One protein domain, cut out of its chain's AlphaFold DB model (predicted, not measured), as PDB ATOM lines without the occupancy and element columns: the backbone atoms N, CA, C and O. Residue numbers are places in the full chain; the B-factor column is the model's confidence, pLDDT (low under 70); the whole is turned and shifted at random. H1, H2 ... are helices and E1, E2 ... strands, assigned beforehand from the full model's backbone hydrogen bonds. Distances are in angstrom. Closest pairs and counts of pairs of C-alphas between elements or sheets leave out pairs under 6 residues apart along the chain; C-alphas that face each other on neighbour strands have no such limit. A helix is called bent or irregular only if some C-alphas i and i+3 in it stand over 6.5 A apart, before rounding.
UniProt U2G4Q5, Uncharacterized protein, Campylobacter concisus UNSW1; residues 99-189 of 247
ATOM      1  N   GLN A  99     444.391 157.455 333.457       96.38
ATOM      2  CA  GLN A  99     443.065 157.915 333.871       96.38
ATOM      3  C   GLN A  99     442.075 157.855 332.705       96.38
ATOM      4  O   GLN A  99     440.997 157.293 332.846       96.38
ATOM      5  N   LYS A 100     442.484 158.287 331.506       97.00
ATOM      6  CA  LYS A 100     441.655 158.155 330.300       97.00
ATOM      7  C   LYS A 100     441.253 156.701 330.010       97.00
ATOM      8  O   LYS A 100     440.159 156.452 329.513       97.00
ATOM      9  N   ARG A 101     442.110 155.718 330.309       95.81
ATOM     10  CA  ARG A 101     441.775 154.290 330.146       95.81
ATOM     11  C   ARG A 101     440.784 153.804 331.202       95.81
ATOM     12  O   ARG A 101     439.915 152.999 330.864       95.81
ATOM     13  N   VAL A 102     440.894 154.294 332.439       97.25
ATOM     14  CA  VAL A 102     439.882 154.074 333.485       97.25
ATOM     15  C   VAL A 102     438.541 154.629 333.013       97.25
ATOM     16  O   VAL A 102     437.569 153.881 332.948       97.25
ATOM     17  N   ASP A 103     438.514 155.892 332.589       98.00
ATOM     18  CA  ASP A 103     437.295 156.592 332.178       98.00
ATOM     19  C   ASP A 103     436.611 155.905 330.991       98.00
ATOM     20  O   ASP A 103     435.408 155.651 331.045       98.00
ATOM     21  N   ASN A 104     437.379 155.520 329.964       97.94
ATOM     22  CA  ASN A 104     436.866 154.776 328.811       97.94
ATOM     23  C   ASN A 104     436.269 153.418 329.220       97.94
ATOM     24  O   ASN A 104     435.227 153.017 328.708       97.94
ATOM     25  N   SER A 105     436.921 152.697 330.139       97.69
ATOM     26  CA  SER A 105     436.424 151.396 330.614       97.69
ATOM     27  C   SER A 105     435.123 151.566 331.403       97.69
ATOM     28  O   SER A 105     434.180 150.797 331.226       97.69
ATOM     29  N   LEU A 106     435.037 152.601 332.244       98.31
ATOM     30  CA  LEU A 106     433.827 152.917 333.006       98.31
ATOM     31  C   LEU A 106     432.685 153.412 332.121       98.31
ATOM     32  O   LEU A 106     431.533 153.127 332.423       98.31
ATOM     33  N   GLU A 107     432.979 154.119 331.032       98.31
ATOM     34  CA  GLU A 107     431.980 154.517 330.037       98.31
ATOM     35  C   GLU A 107     431.354 153.300 329.356       98.31
ATOM     36  O   GLU A 107     430.139 153.134 329.412       98.31
ATOM     37  N   LEU A 108     432.173 152.369 328.860       97.81
ATOM     38  CA  LEU A 108     431.681 151.119 328.271       97.81
ATOM     39  C   LEU A 108     430.901 150.256 329.278       97.81
ATOM     40  O   LEU A 108     429.908 149.610 328.917       97.81
ATOM     41  N   ALA A 109     431.348 150.227 330.539       97.88
ATOM     42  CA  ALA A 109     430.646 149.537 331.616       97.88
ATOM     43  C   ALA A 109     429.280 150.179 331.892       97.88
ATOM     44  O   ALA A 109     428.285 149.463 331.993       97.88
ATOM     45  N   LEU A 110     429.229 151.509 331.988       98.06
ATOM     46  CA  LEU A 110     428.014 152.266 332.267       98.06
ATOM     47  C   LEU A 110     426.999 152.147 331.125       98.06
ATOM     48  O   LEU A 110     425.829 151.886 331.393       98.06
ATOM     49  N   ASP A 111     427.432 152.256 329.870       97.12
ATOM     50  CA  ASP A 111     426.559 152.089 328.701       97.12
ATOM     51  C   ASP A 111     425.899 150.705 328.694       97.12
ATOM     52  O   ASP A 111     424.685 150.570 328.519       97.12
ATOM     53  N   SER A 112     426.690 149.666 328.978       96.75
ATOM     54  CA  SER A 112     426.184 148.296 329.096       96.75
ATOM     55  C   SER A 112     425.234 148.149 330.284       96.75
ATOM     56  O   SER A 112     424.164 147.557 330.149       96.75
ATOM     57  N   ALA A 113     425.590 148.713 331.439       96.88
ATOM     58  CA  ALA A 113     424.789 148.654 332.654       96.88
ATOM     59  C   ALA A 113     423.423 149.332 332.472       96.88
ATOM     60  O   ALA A 113     422.403 148.749 332.835       96.88
ATOM     61  N   ASN A 114     423.395 150.504 331.835       95.94
ATOM     62  CA  ASN A 114     422.175 151.263 331.557       95.94
ATOM     63  C   ASN A 114     421.169 150.477 330.708       95.94
ATOM     64  O   ASN A 114     419.963 150.620 330.903       95.94
ATOM     65  N   SER A 115     421.639 149.594 329.821       95.00
ATOM     66  CA  SER A 115     420.762 148.741 329.006       95.00
ATOM     67  C   SER A 115     420.106 147.581 329.776       95.00
ATOM     68  O   SER A 115     419.174 146.953 329.267       95.00
ATOM     69  N   ILE A 116     420.565 147.294 331.001       96.38
ATOM     70  CA  ILE A 116     420.119 146.148 331.812       96.38
ATOM     71  C   ILE A 116     419.737 146.533 333.245       96.38
ATOM     72  O   ILE A 116     419.707 145.676 334.129       96.38
ATOM     73  N   LEU A 117     419.464 147.811 333.511       95.69
ATOM     74  CA  LEU A 117     419.051 148.264 334.837       95.69
ATOM     75  C   LEU A 117     417.768 147.558 335.289       95.69
ATOM     76  O   LEU A 117     416.792 147.437 334.545       95.69
ATOM     77  N   LYS A 118     417.743 147.136 336.555       93.50
ATOM     78  CA  LYS A 118     416.493 146.734 337.204       93.50
ATOM     79  C   LYS A 118     415.568 147.944 337.331       93.50
ATOM     80  O   LYS A 118     416.021 149.078 337.476       93.50
ATOM     81  N   SER A 119     414.259 147.699 337.323       92.06
ATOM     82  CA  SER A 119     413.259 148.765 337.454       92.06
ATOM     83  C   SER A 119     413.523 149.640 338.690       92.06
ATOM     84  O   SER A 119     413.720 149.124 339.792       92.06
ATOM     85  N   GLY A 120     413.561 150.961 338.489       90.50
ATOM     86  CA  GLY A 120     413.807 151.947 339.547       90.50
ATOM     87  C   GLY A 120     415.243 151.995 340.082       90.50
ATOM     88  O   GLY A 120     415.475 152.643 341.100       90.50
ATOM     89  N   LYS A 121     416.203 151.311 339.444       95.00
ATOM     90  CA  LYS A 121     417.629 151.378 339.793       95.00
ATOM     91  C   LYS A 121     418.390 152.300 338.848       95.00
ATOM     92  O   LYS A 121     418.007 152.486 337.697       95.00
ATOM     93  N   SER A 122     419.494 152.836 339.347       93.69
ATOM     94  CA  SER A 122     420.498 153.582 338.594       93.69
ATOM     95  C   SER A 122     421.887 153.168 339.075       93.69
ATOM     96  O   SER A 122     422.039 152.584 340.151       93.69
ATOM     97  N   ILE A 123     422.898 153.445 338.262       95.81
ATOM     98  CA  ILE A 123     424.300 153.247 338.616       95.81
ATOM     99  C   ILE A 123     425.139 154.281 337.860       95.81
ATOM    100  O   ILE A 123     424.778 154.659 336.748       95.81
ATOM    101  N   ASP A 124     426.225 154.755 338.461       97.38
ATOM    102  CA  ASP A 124     427.168 155.700 337.856       97.38
ATOM    103  C   ASP A 124     428.586 155.104 337.766       97.38
ATOM    104  O   ASP A 124     428.852 153.985 338.228       97.38
ATOM    105  N   LYS A 125     429.503 155.834 337.115       98.06
ATOM    106  CA  LYS A 125     430.885 155.382 336.883       98.06
ATOM    107  C   LYS A 125     431.630 155.202 338.206       98.06
ATOM    108  O   LYS A 125     432.367 154.231 338.372       98.06
ATOM    109  N   GLU A 126     431.417 156.112 339.149       97.62
ATOM    110  CA  GLU A 126     432.043 156.135 340.467       97.62
ATOM    111  C   GLU A 126     431.637 154.915 341.298       97.62
ATOM    112  O   GLU A 126     432.494 154.267 341.904       97.62
ATOM    113  N   THR A 127     430.357 154.547 341.280       97.75
ATOM    114  CA  THR A 127     429.824 153.359 341.955       97.75
ATOM    115  C   THR A 127     430.400 152.087 341.343       97.75
ATOM    116  O   THR A 127     430.870 151.219 342.081       97.75
ATOM    117  N   ILE A 128     430.432 151.981 340.008       98.12
ATOM    118  CA  ILE A 128     431.042 150.836 339.313       98.12
ATOM    119  C   ILE A 128     432.519 150.696 339.703       98.12
ATOM    120  O   ILE A 128     432.960 149.608 340.087       98.12
ATOM    121  N   LEU A 129     433.283 151.792 339.649       98.31
ATOM    122  CA  LEU A 129     434.700 151.800 340.013       98.31
ATOM    123  C   LEU A 129     434.914 151.443 341.488       98.31
ATOM    124  O   LEU A 129     435.843 150.706 341.810       98.31
ATOM    125  N   SER A 130     434.066 151.955 342.381       98.12
ATOM    126  CA  SER A 130     434.127 151.687 343.819       98.12
ATOM    127  C   SER A 130     433.910 150.203 344.121       98.12
ATOM    128  O   SER A 130     434.747 149.589 344.786       98.12
ATOM    129  N   ILE A 131     432.864 149.592 343.547       98.25
ATOM    130  CA  ILE A 131     432.598 148.149 343.662       98.25
ATOM    131  C   ILE A 131     433.793 147.349 343.124       98.25
ATOM    132  O   ILE A 131     434.284 146.431 343.783       98.25
ATOM    133  N   ALA A 132     434.317 147.726 341.954       97.56
ATOM    134  CA  ALA A 132     435.462 147.047 341.360       97.56
ATOM    135  C   ALA A 132     436.726 147.165 342.231       97.56
ATOM    136  O   ALA A 132     437.374 146.162 342.499       97.56
ATOM    137  N   ASN A 133     437.070 148.344 342.748       97.94
ATOM    138  CA  ASN A 133     438.254 148.528 343.601       97.94
ATOM    139  C   ASN A 133     438.127 147.867 344.982       97.94
ATOM    140  O   ASN A 133     439.136 147.469 345.583       97.94
ATOM    141  N   LYS A 134     436.896 147.754 345.488       98.12
ATOM    142  CA  LYS A 134     436.585 147.059 346.737       98.12
ATOM    143  C   LYS A 134     436.842 145.559 346.609       98.12
ATOM    144  O   LYS A 134     437.507 144.994 347.475       98.12
ATOM    145  N   HIS A 135     436.384 144.950 345.516       98.19
ATOM    146  CA  HIS A 135     436.350 143.492 345.365       98.19
ATOM    147  C   HIS A 135     437.402 142.905 344.425       98.19
ATOM    148  O   HIS A 135     437.621 141.695 344.441       98.19
ATOM    149  N   CYS A 136     438.065 143.729 343.615       97.31
ATOM    150  CA  CYS A 136     439.105 143.310 342.686       97.31
ATOM    151  C   CYS A 136     440.477 143.859 343.083       97.31
ATOM    152  O   CYS A 136     440.613 145.017 343.489       97.31
ATOM    153  N   LYS A 137     441.510 143.032 342.908       96.56
ATOM    154  CA  LYS A 137     442.916 143.371 343.142       96.56
ATOM    155  C   LYS A 137     443.759 143.088 341.908       96.56
ATOM    156  O   LYS A 137     443.703 141.988 341.352       96.56
ATOM    157  N   PHE A 138     444.532 144.091 341.508       95.06
ATOM    158  CA  PHE A 138     445.588 143.958 340.518       95.06
ATOM    159  C   PHE A 138     446.790 143.204 341.107       95.06
ATOM    160  O   PHE A 138     447.259 143.512 342.203       95.06
ATOM    161  N   ASP A 139     447.274 142.217 340.360       93.62
ATOM    162  CA  ASP A 139     448.456 141.417 340.646       93.62
ATOM    163  C   ASP A 139     449.490 141.632 339.524       93.62
ATOM    164  O   ASP A 139     449.338 141.066 338.431       93.62
ATOM    165  N   PRO A 140     450.555 142.421 339.766       90.75
ATOM    166  CA  PRO A 140     451.563 142.711 338.749       90.75
ATOM    167  C   PRO A 140     452.323 141.460 338.292       90.75
ATOM    168  O   PRO A 140     452.826 141.424 337.173       90.75
ATOM    169  N   THR A 141     452.366 140.389 339.095       90.69
ATOM    170  CA  THR A 141     453.063 139.146 338.717       90.69
ATOM    171  C   THR A 141     452.360 138.388 337.588       90.69
ATOM    172  O   THR A 141     452.972 137.561 336.911       90.69
ATOM    173  N   LYS A 142     451.080 138.693 337.346       90.31
ATOM    174  CA  LYS A 142     450.232 138.048 336.335       90.31
ATOM    175  C   LYS A 142     450.001 138.906 335.099       90.31
ATOM    176  O   LYS A 142     449.204 138.535 334.242       90.31
ATOM    177  N   GLU A 143     450.693 140.032 334.970       83.75
ATOM    178  CA  GLU A 143     450.500 140.958 333.854       83.75
ATOM    179  C   GLU A 143     450.782 140.313 332.485       83.75
ATOM    180  O   GLU A 143     450.022 140.507 331.536       83.75
ATOM    181  N   ASN A 144     451.786 139.433 332.411       83.75
ATOM    182  CA  ASN A 144     452.127 138.677 331.200       83.75
ATOM    183  C   ASN A 144     451.015 137.718 330.731       83.75
ATOM    184  O   ASN A 144     451.006 137.313 329.572       83.75
ATOM    185  N   ALA A 145     450.076 137.353 331.611       79.62
ATOM    186  CA  ALA A 145     448.920 136.520 331.273       79.62
ATOM    187  C   ALA A 145     447.735 137.335 330.710       79.62
ATOM    188  O   ALA A 145     446.694 136.767 330.376       79.62
ATOM    189  N   GLY A 146     447.886 138.660 330.595       81.69
ATOM    190  CA  GLY A 146     446.887 139.583 330.068       81.69
ATOM    191  C   GLY A 146     446.111 140.338 331.150       81.69
ATOM    192  O   GLY A 146     445.977 139.905 332.295       81.69
ATOM    193  N   TYR A 147     445.538 141.478 330.754       78.06
ATOM    194  CA  TYR A 147     444.869 142.438 331.641       78.06
ATOM    195  C   TYR A 147     443.842 141.798 332.587       78.06
ATOM    196  O   TYR A 147     443.931 141.946 333.804       78.06
ATOM    197  N   LEU A 148     442.890 141.026 332.054       80.44
ATOM    198  CA  LEU A 148     441.829 140.415 332.863       80.44
ATOM    199  C   LEU A 148     442.331 139.294 333.783       80.44
ATOM    200  O   LEU A 148     441.703 139.050 334.817       80.44
ATOM    201  N   ALA A 149     443.427 138.624 333.418       85.62
ATOM    202  CA  ALA A 149     444.061 137.585 334.230       85.62
ATOM    203  C   ALA A 149     444.876 138.185 335.387       85.62
ATOM    204  O   ALA A 149     444.978 137.574 336.450       85.62
ATOM    205  N   SER A 150     445.385 139.406 335.204       90.00
ATOM    206  CA  SER A 150     446.084 140.169 336.243       90.00
ATOM    207  C   SER A 150     445.161 140.797 337.292       90.00
ATOM    208  O   SER A 150     445.640 141.349 338.273       90.00
ATOM    209  N   VAL A 151     443.838 140.692 337.129       95.00
ATOM    210  CA  VAL A 151     442.857 141.186 338.105       95.00
ATOM    211  C   VAL A 151     442.062 140.025 338.686       95.00
ATOM    212  O   VAL A 151     441.253 139.393 337.995       95.00
ATOM    213  N   SER A 152     442.256 139.780 339.979       94.12
ATOM    214  CA  SER A 152     441.502 138.785 340.748       94.12
ATOM    215  C   SER A 152     440.378 139.477 341.509       94.12
ATOM    216  O   SER A 152     440.644 140.452 342.203       94.12
ATOM    217  N   CYS A 153     439.144 138.989 341.381       96.44
ATOM    218  CA  CYS A 153     437.990 139.523 342.107       96.44
ATOM    219  C   CYS A 153     437.366 138.439 342.984       96.44
ATOM    220  O   CYS A 153     437.349 137.273 342.583       96.44
ATOM    221  N   ASP A 154     436.848 138.821 344.147       96.38
ATOM    222  CA  ASP A 154     436.054 137.921 344.983       96.38
ATOM    223  C   ASP A 154     434.647 137.666 344.394       96.38
ATOM    224  O   ASP A 154     434.269 138.195 343.342       96.38
ATOM    225  N   LEU A 155     433.876 136.800 345.058       93.00
ATOM    226  CA  LEU A 155     432.517 136.449 344.633       93.00
ATOM    227  C   LEU A 155     431.523 137.607 344.813       93.00
ATOM    228  O   LEU A 155     430.567 137.709 344.042       93.00
ATOM    229  N   GLU A 156     431.765 138.491 345.783       96.88
ATOM    230  CA  GLU A 156     430.880 139.616 346.087       96.88
ATOM    231  C   GLU A 156     430.912 140.688 345.001       96.88
ATOM    232  O   GLU A 156     429.907 141.357 344.776       96.88
ATOM    233  N   PHE A 157     431.997 140.767 344.226       97.31
ATOM    234  CA  PHE A 157     432.085 141.661 343.073       97.31
ATOM    235  C   PHE A 157     430.863 141.578 342.142       97.31
ATOM    236  O   PHE A 157     430.252 142.590 341.791       97.31
ATOM    237  N   LYS A 158     430.490 140.358 341.733       96.00
ATOM    238  CA  LYS A 158     429.335 140.149 340.847       96.00
ATOM    239  C   LYS A 158     428.018 140.346 341.593       96.00
ATOM    240  O   LYS A 158     427.073 140.857 340.997       96.00
ATOM    241  N   ASN A 159     427.957 139.956 342.866       96.25
ATOM    242  CA  ASN A 159     426.749 140.083 343.679       96.25
ATOM    243  C   ASN A 159     426.355 141.550 343.870       96.25
ATOM    244  O   ASN A 159     425.185 141.882 343.694       96.25
ATOM    245  N   GLU A 160     427.312 142.434 344.164       97.12
ATOM    246  CA  GLU A 160     427.049 143.866 344.350       97.12
ATOM    247  C   GLU A 160     426.590 144.539 343.052       97.12
ATOM    248  O   GLU A 160     425.600 145.272 343.057       97.12
ATOM    249  N   LEU A 161     427.205 144.216 341.907       96.06
ATOM    250  CA  LEU A 161     426.717 144.684 340.601       96.06
ATOM    251  C   LEU A 161     425.295 144.175 340.308       96.06
ATOM    252  O   LEU A 161     424.432 144.928 339.846       96.06
ATOM    253  N   ALA A 162     425.011 142.912 340.630       95.38
ATOM    254  CA  ALA A 162     423.699 142.304 340.430       95.38
ATOM    255  C   ALA A 162     422.595 142.909 341.318       95.38
ATOM    256  O   ALA A 162     421.416 142.667 341.058       95.38
ATOM    257  N   GLN A 163     422.908 143.720 342.337       94.81
ATOM    258  CA  GLN A 163     421.883 144.439 343.108       94.81
ATOM    259  C   GLN A 163     421.153 145.488 342.255       94.81
ATOM    260  O   GLN A 163     419.948 145.689 342.429       94.81
ATOM    261  N   ASN A 164     421.857 146.100 341.298       94.00
ATOM    262  CA  ASN A 164     421.319 147.144 340.420       94.00
ATOM    263  C   ASN A 164     420.989 146.637 339.004       94.00
ATOM    264  O   ASN A 164     420.137 147.220 338.334       94.00
ATOM    265  N   LEU A 165     421.610 145.537 338.566       95.19
ATOM    266  CA  LEU A 165     421.568 145.061 337.178       95.19
ATOM    267  C   LEU A 165     420.821 143.731 337.019       95.19
ATOM    268  O   LEU A 165     420.883 142.856 337.886       95.19
ATOM    269  N   ASP A 166     420.113 143.566 335.901       92.50
ATOM    270  CA  ASP A 166     419.430 142.328 335.530       92.50
ATOM    271  C   ASP A 166     420.401 141.327 334.887       92.50
ATOM    272  O   ASP A 166     420.822 141.453 333.737       92.50
ATOM    273  N   ILE A 167     420.718 140.276 335.644       91.00
ATOM    274  CA  ILE A 167     421.635 139.209 335.233       91.00
ATOM    275  C   ILE A 167     421.050 138.270 334.168       91.00
ATOM    276  O   ILE A 167     421.790 137.451 333.620       91.00
ATOM    277  N   LYS A 168     419.745 138.357 333.858       91.62
ATOM    278  CA  LYS A 168     419.129 137.555 332.785       91.62
ATOM    279  C   LYS A 168     419.771 137.853 331.432       91.62
ATOM    280  O   LYS A 168     419.927 136.949 330.614       91.62
ATOM    281  N   GLN A 169     420.212 139.093 331.219       89.94
ATOM    282  CA  GLN A 169     421.002 139.489 330.055       89.94
ATOM    283  C   GLN A 169     422.482 139.140 330.262       89.94
ATOM    284  O   GLN A 169     423.346 140.010 330.363       89.94
ATOM    285  N   LYS A 170     422.772 137.834 330.336       92.75
ATOM    286  CA  LYS A 170     424.077 137.294 330.745       92.75
ATOM    287  C   LYS A 170     425.265 137.911 330.002       92.75
ATOM    288  O   LYS A 170     426.228 138.307 330.643       92.75
ATOM    289  N   TRP A 171     425.188 138.016 328.675       93.25
ATOM    290  CA  TRP A 171     426.272 138.573 327.856       93.25
ATOM    291  C   TRP A 171     426.560 140.043 328.165       93.25
ATOM    292  O   TRP A 171     427.721 140.438 328.244       93.25
ATOM    293  N   VAL A 172     425.515 140.843 328.384       94.62
ATOM    294  CA  VAL A 172     425.666 142.265 328.711       94.62
ATOM    295  C   VAL A 172     426.197 142.428 330.133       94.62
ATOM    296  O   VAL A 172     427.119 143.206 330.360       94.62
ATOM    297  N   PHE A 173     425.694 141.630 331.080       96.75
ATOM    298  CA  PHE A 173     426.198 141.614 332.451       96.75
ATOM    299  C   PHE A 173     427.673 141.186 332.522       96.75
ATOM    300  O   PHE A 173     428.477 141.840 333.184       96.75
ATOM    301  N   ASP A 174     428.058 140.130 331.799       95.38
ATOM    302  CA  ASP A 174     429.452 139.686 331.720       95.38
ATOM    303  C   ASP A 174     430.350 140.772 331.074       95.38
ATOM    304  O   ASP A 174     431.499 140.929 331.496       95.38
ATOM    305  N   ASN A 175     429.832 141.591 330.143       96.31
ATOM    306  CA  ASN A 175     430.552 142.764 329.627       96.31
ATOM    307  C   ASN A 175     430.735 143.856 330.694       96.31
ATOM    308  O   ASN A 175     431.850 144.351 330.853       96.31
ATOM    309  N   VAL A 176     429.698 144.192 331.476       97.69
ATOM    310  CA  VAL A 176     429.821 145.141 332.603       97.69
ATOM    311  C   VAL A 176     430.917 144.682 333.565       97.69
ATOM    312  O   VAL A 176     431.794 145.467 333.924       97.69
ATOM    313  N   VAL A 177     430.919 143.397 333.931       96.75
ATOM    314  CA  VAL A 177     431.950 142.787 334.785       96.75
ATOM    315  C   VAL A 177     433.340 142.945 334.165       96.75
ATOM    316  O   VAL A 177     434.265 143.384 334.847       96.75
ATOM    317  N   ALA A 178     433.513 142.611 332.883       96.31
ATOM    318  CA  ALA A 178     434.808 142.695 332.208       96.31
ATOM    319  C   ALA A 178     435.346 144.135 332.144       96.31
ATOM    320  O   ALA A 178     436.501 144.371 332.494       96.31
ATOM    321  N   GLN A 179     434.512 145.104 331.759       97.56
ATOM    322  CA  GLN A 179     434.901 146.516 331.680       97.56
ATOM    323  C   GLN A 179     435.205 147.109 333.064       97.56
ATOM    324  O   GLN A 179     436.192 147.823 333.239       97.56
ATOM    325  N   SER A 180     434.440 146.718 334.083       97.62
ATOM    326  CA  SER A 180     434.710 147.086 335.478       97.62
ATOM    327  C   SER A 180     436.061 146.539 335.964       97.62
ATOM    328  O   SER A 180     436.801 147.233 336.661       97.62
ATOM    329  N   LYS A 181     436.444 145.321 335.545       96.94
ATOM    330  CA  LYS A 181     437.784 144.769 335.812       96.94
ATOM    331  C   LYS A 181     438.893 145.545 335.099       96.94
ATOM    332  O   LYS A 181     439.950 145.731 335.693       96.94
ATOM    333  N   TYR A 182     438.675 146.005 333.866       96.44
ATOM    334  CA  TYR A 182     439.634 146.880 333.176       96.44
ATOM    335  C   TYR A 182     439.801 148.218 333.897       96.44
ATOM    336  O   TYR A 182     440.929 148.674 334.079       96.44
ATOM    337  N   ALA A 183     438.704 148.813 334.370       97.00
ATOM    338  CA  ALA A 183     438.759 150.026 335.173       97.00
ATOM    339  C   ALA A 183     439.577 149.813 336.459       97.00
ATOM    340  O   ALA A 183     440.457 150.619 336.747       97.00
ATOM    341  N   ALA A 184     439.363 148.696 337.170       96.69
ATOM    342  CA  ALA A 184     440.151 148.324 338.350       96.69
ATOM    343  C   ALA A 184     441.635 148.060 338.036       96.69
ATOM    344  O   ALA A 184     442.507 148.449 338.806       96.69
ATOM    345  N   TYR A 185     441.945 147.420 336.902       95.69
ATOM    346  CA  TYR A 185     443.329 147.239 336.454       95.69
ATOM    347  C   TYR A 185     444.027 148.595 336.292       95.69
ATOM    348  O   TYR A 185     445.068 148.843 336.899       95.69
ATOM    349  N   TYR A 186     443.440 149.494 335.496       95.06
ATOM    350  CA  TYR A 186     444.057 150.784 335.203       95.06
ATOM    351  C   TYR A 186     444.037 151.738 336.400       95.06
ATOM    352  O   TYR A 186     444.915 152.586 336.475       95.06
ATOM    353  N   SER A 187     443.100 151.624 337.342       96.06
ATOM    354  CA  SER A 187     443.078 152.474 338.542       96.06
ATOM    355  C   SER A 187     444.117 152.060 339.589       96.06
ATOM    356  O   SER A 187     444.584 152.907 340.346       96.06
ATOM    357  N   GLN A 188     444.462 150.769 339.653       94.94
ATOM    358  CA  GLN A 188     445.350 150.211 340.680       94.94
ATOM    359  C   GLN A 188     446.798 150.060 340.211       94.94
ATOM    360  O   GLN A 188     447.708 150.061 341.040       94.94
ATOM    361  N   LYS A 189     447.030 149.908 338.903       92.06
ATOM    362  CA  LYS A 189     448.378 149.794 338.339       92.06
ATOM    363  C   LYS A 189     449.144 151.112 338.494       92.06
ATOM    364  O   LYS A 189     448.593 152.191 338.281       92.06
TER     365      LYS A 189
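What this domain is: This is residues 99 to 189 of the 247 residues of an uncharacterized protein of Campylobacter concisus UNSW1 (UniProt U2G4Q5). Two long helices, H1 and H5, lie side by side and run opposite ways, and H2 packs across them, with H4 folded back beside H2. The short strands E1 and E2 form a small antiparallel sheet near residues 180 to 188 of H5; H3 lies beyond it at one end of the longest axis, and the link around Gly 120 reaches the other end. The printed part has 91 residues, with named elements in the order H1, H2, E1, H3, E2, H4, H5, mostly helix. It is compact, with a radius of gyration of the C-alphas of 12.4 A, but elongated, spanning 41 by 26 by 21 A.

Where its parts are: H1, residues 99 to 114, begins with C-alpha 99 at (443.065, 157.915, 333.871) and is 22.0 A long. H2 is residues 125 to 135, 15.6 A; E1 is 136 to 138; H3 is 140 to 145, irregular, with C-alphas 141 and 144 7.6 A apart. E2 is 151 to 153, and H4 is 156 to 164, 13.4 A. H5, residues 170 to 188, 26.8 A, ends with C-alpha 188 at (445.350, 150.211, 340.680).

How they stand to each other: H1 touches H5 at a shallow tilt of 20 degrees, closest at C-alphas Val 102 and Ala 183, 4.5 A. The hub H2 touches H1, H4 and H5; with residues 180 to 188 of H5 it stands about perpendicular, 79 degrees, closest at C-alphas Asn 133 and Ala 184, 5.6 A. H2 and H4 run opposite ways at a shallow tilt of 29 degrees, closest at C-alphas His 135 and Phe 157, 5.2 A. Between E1 and E2, N 137 and O 152 are 2.8 A apart, within hydrogen-bond range. H3 and H5 are apart. H1, H2 and H5 have every O i to N i+4 pair within hydrogen-bond range, H4 4 of 5, and H3 0 of 2 but 2 of 3 O i to N i+3 pairs.

The domain as a whole: The C-alphas farthest apart, of Gly 120 and Asn 144, are 41.4 A apart. The printed part has no cut and no long link; no printed residue is under 70 in pLDDT.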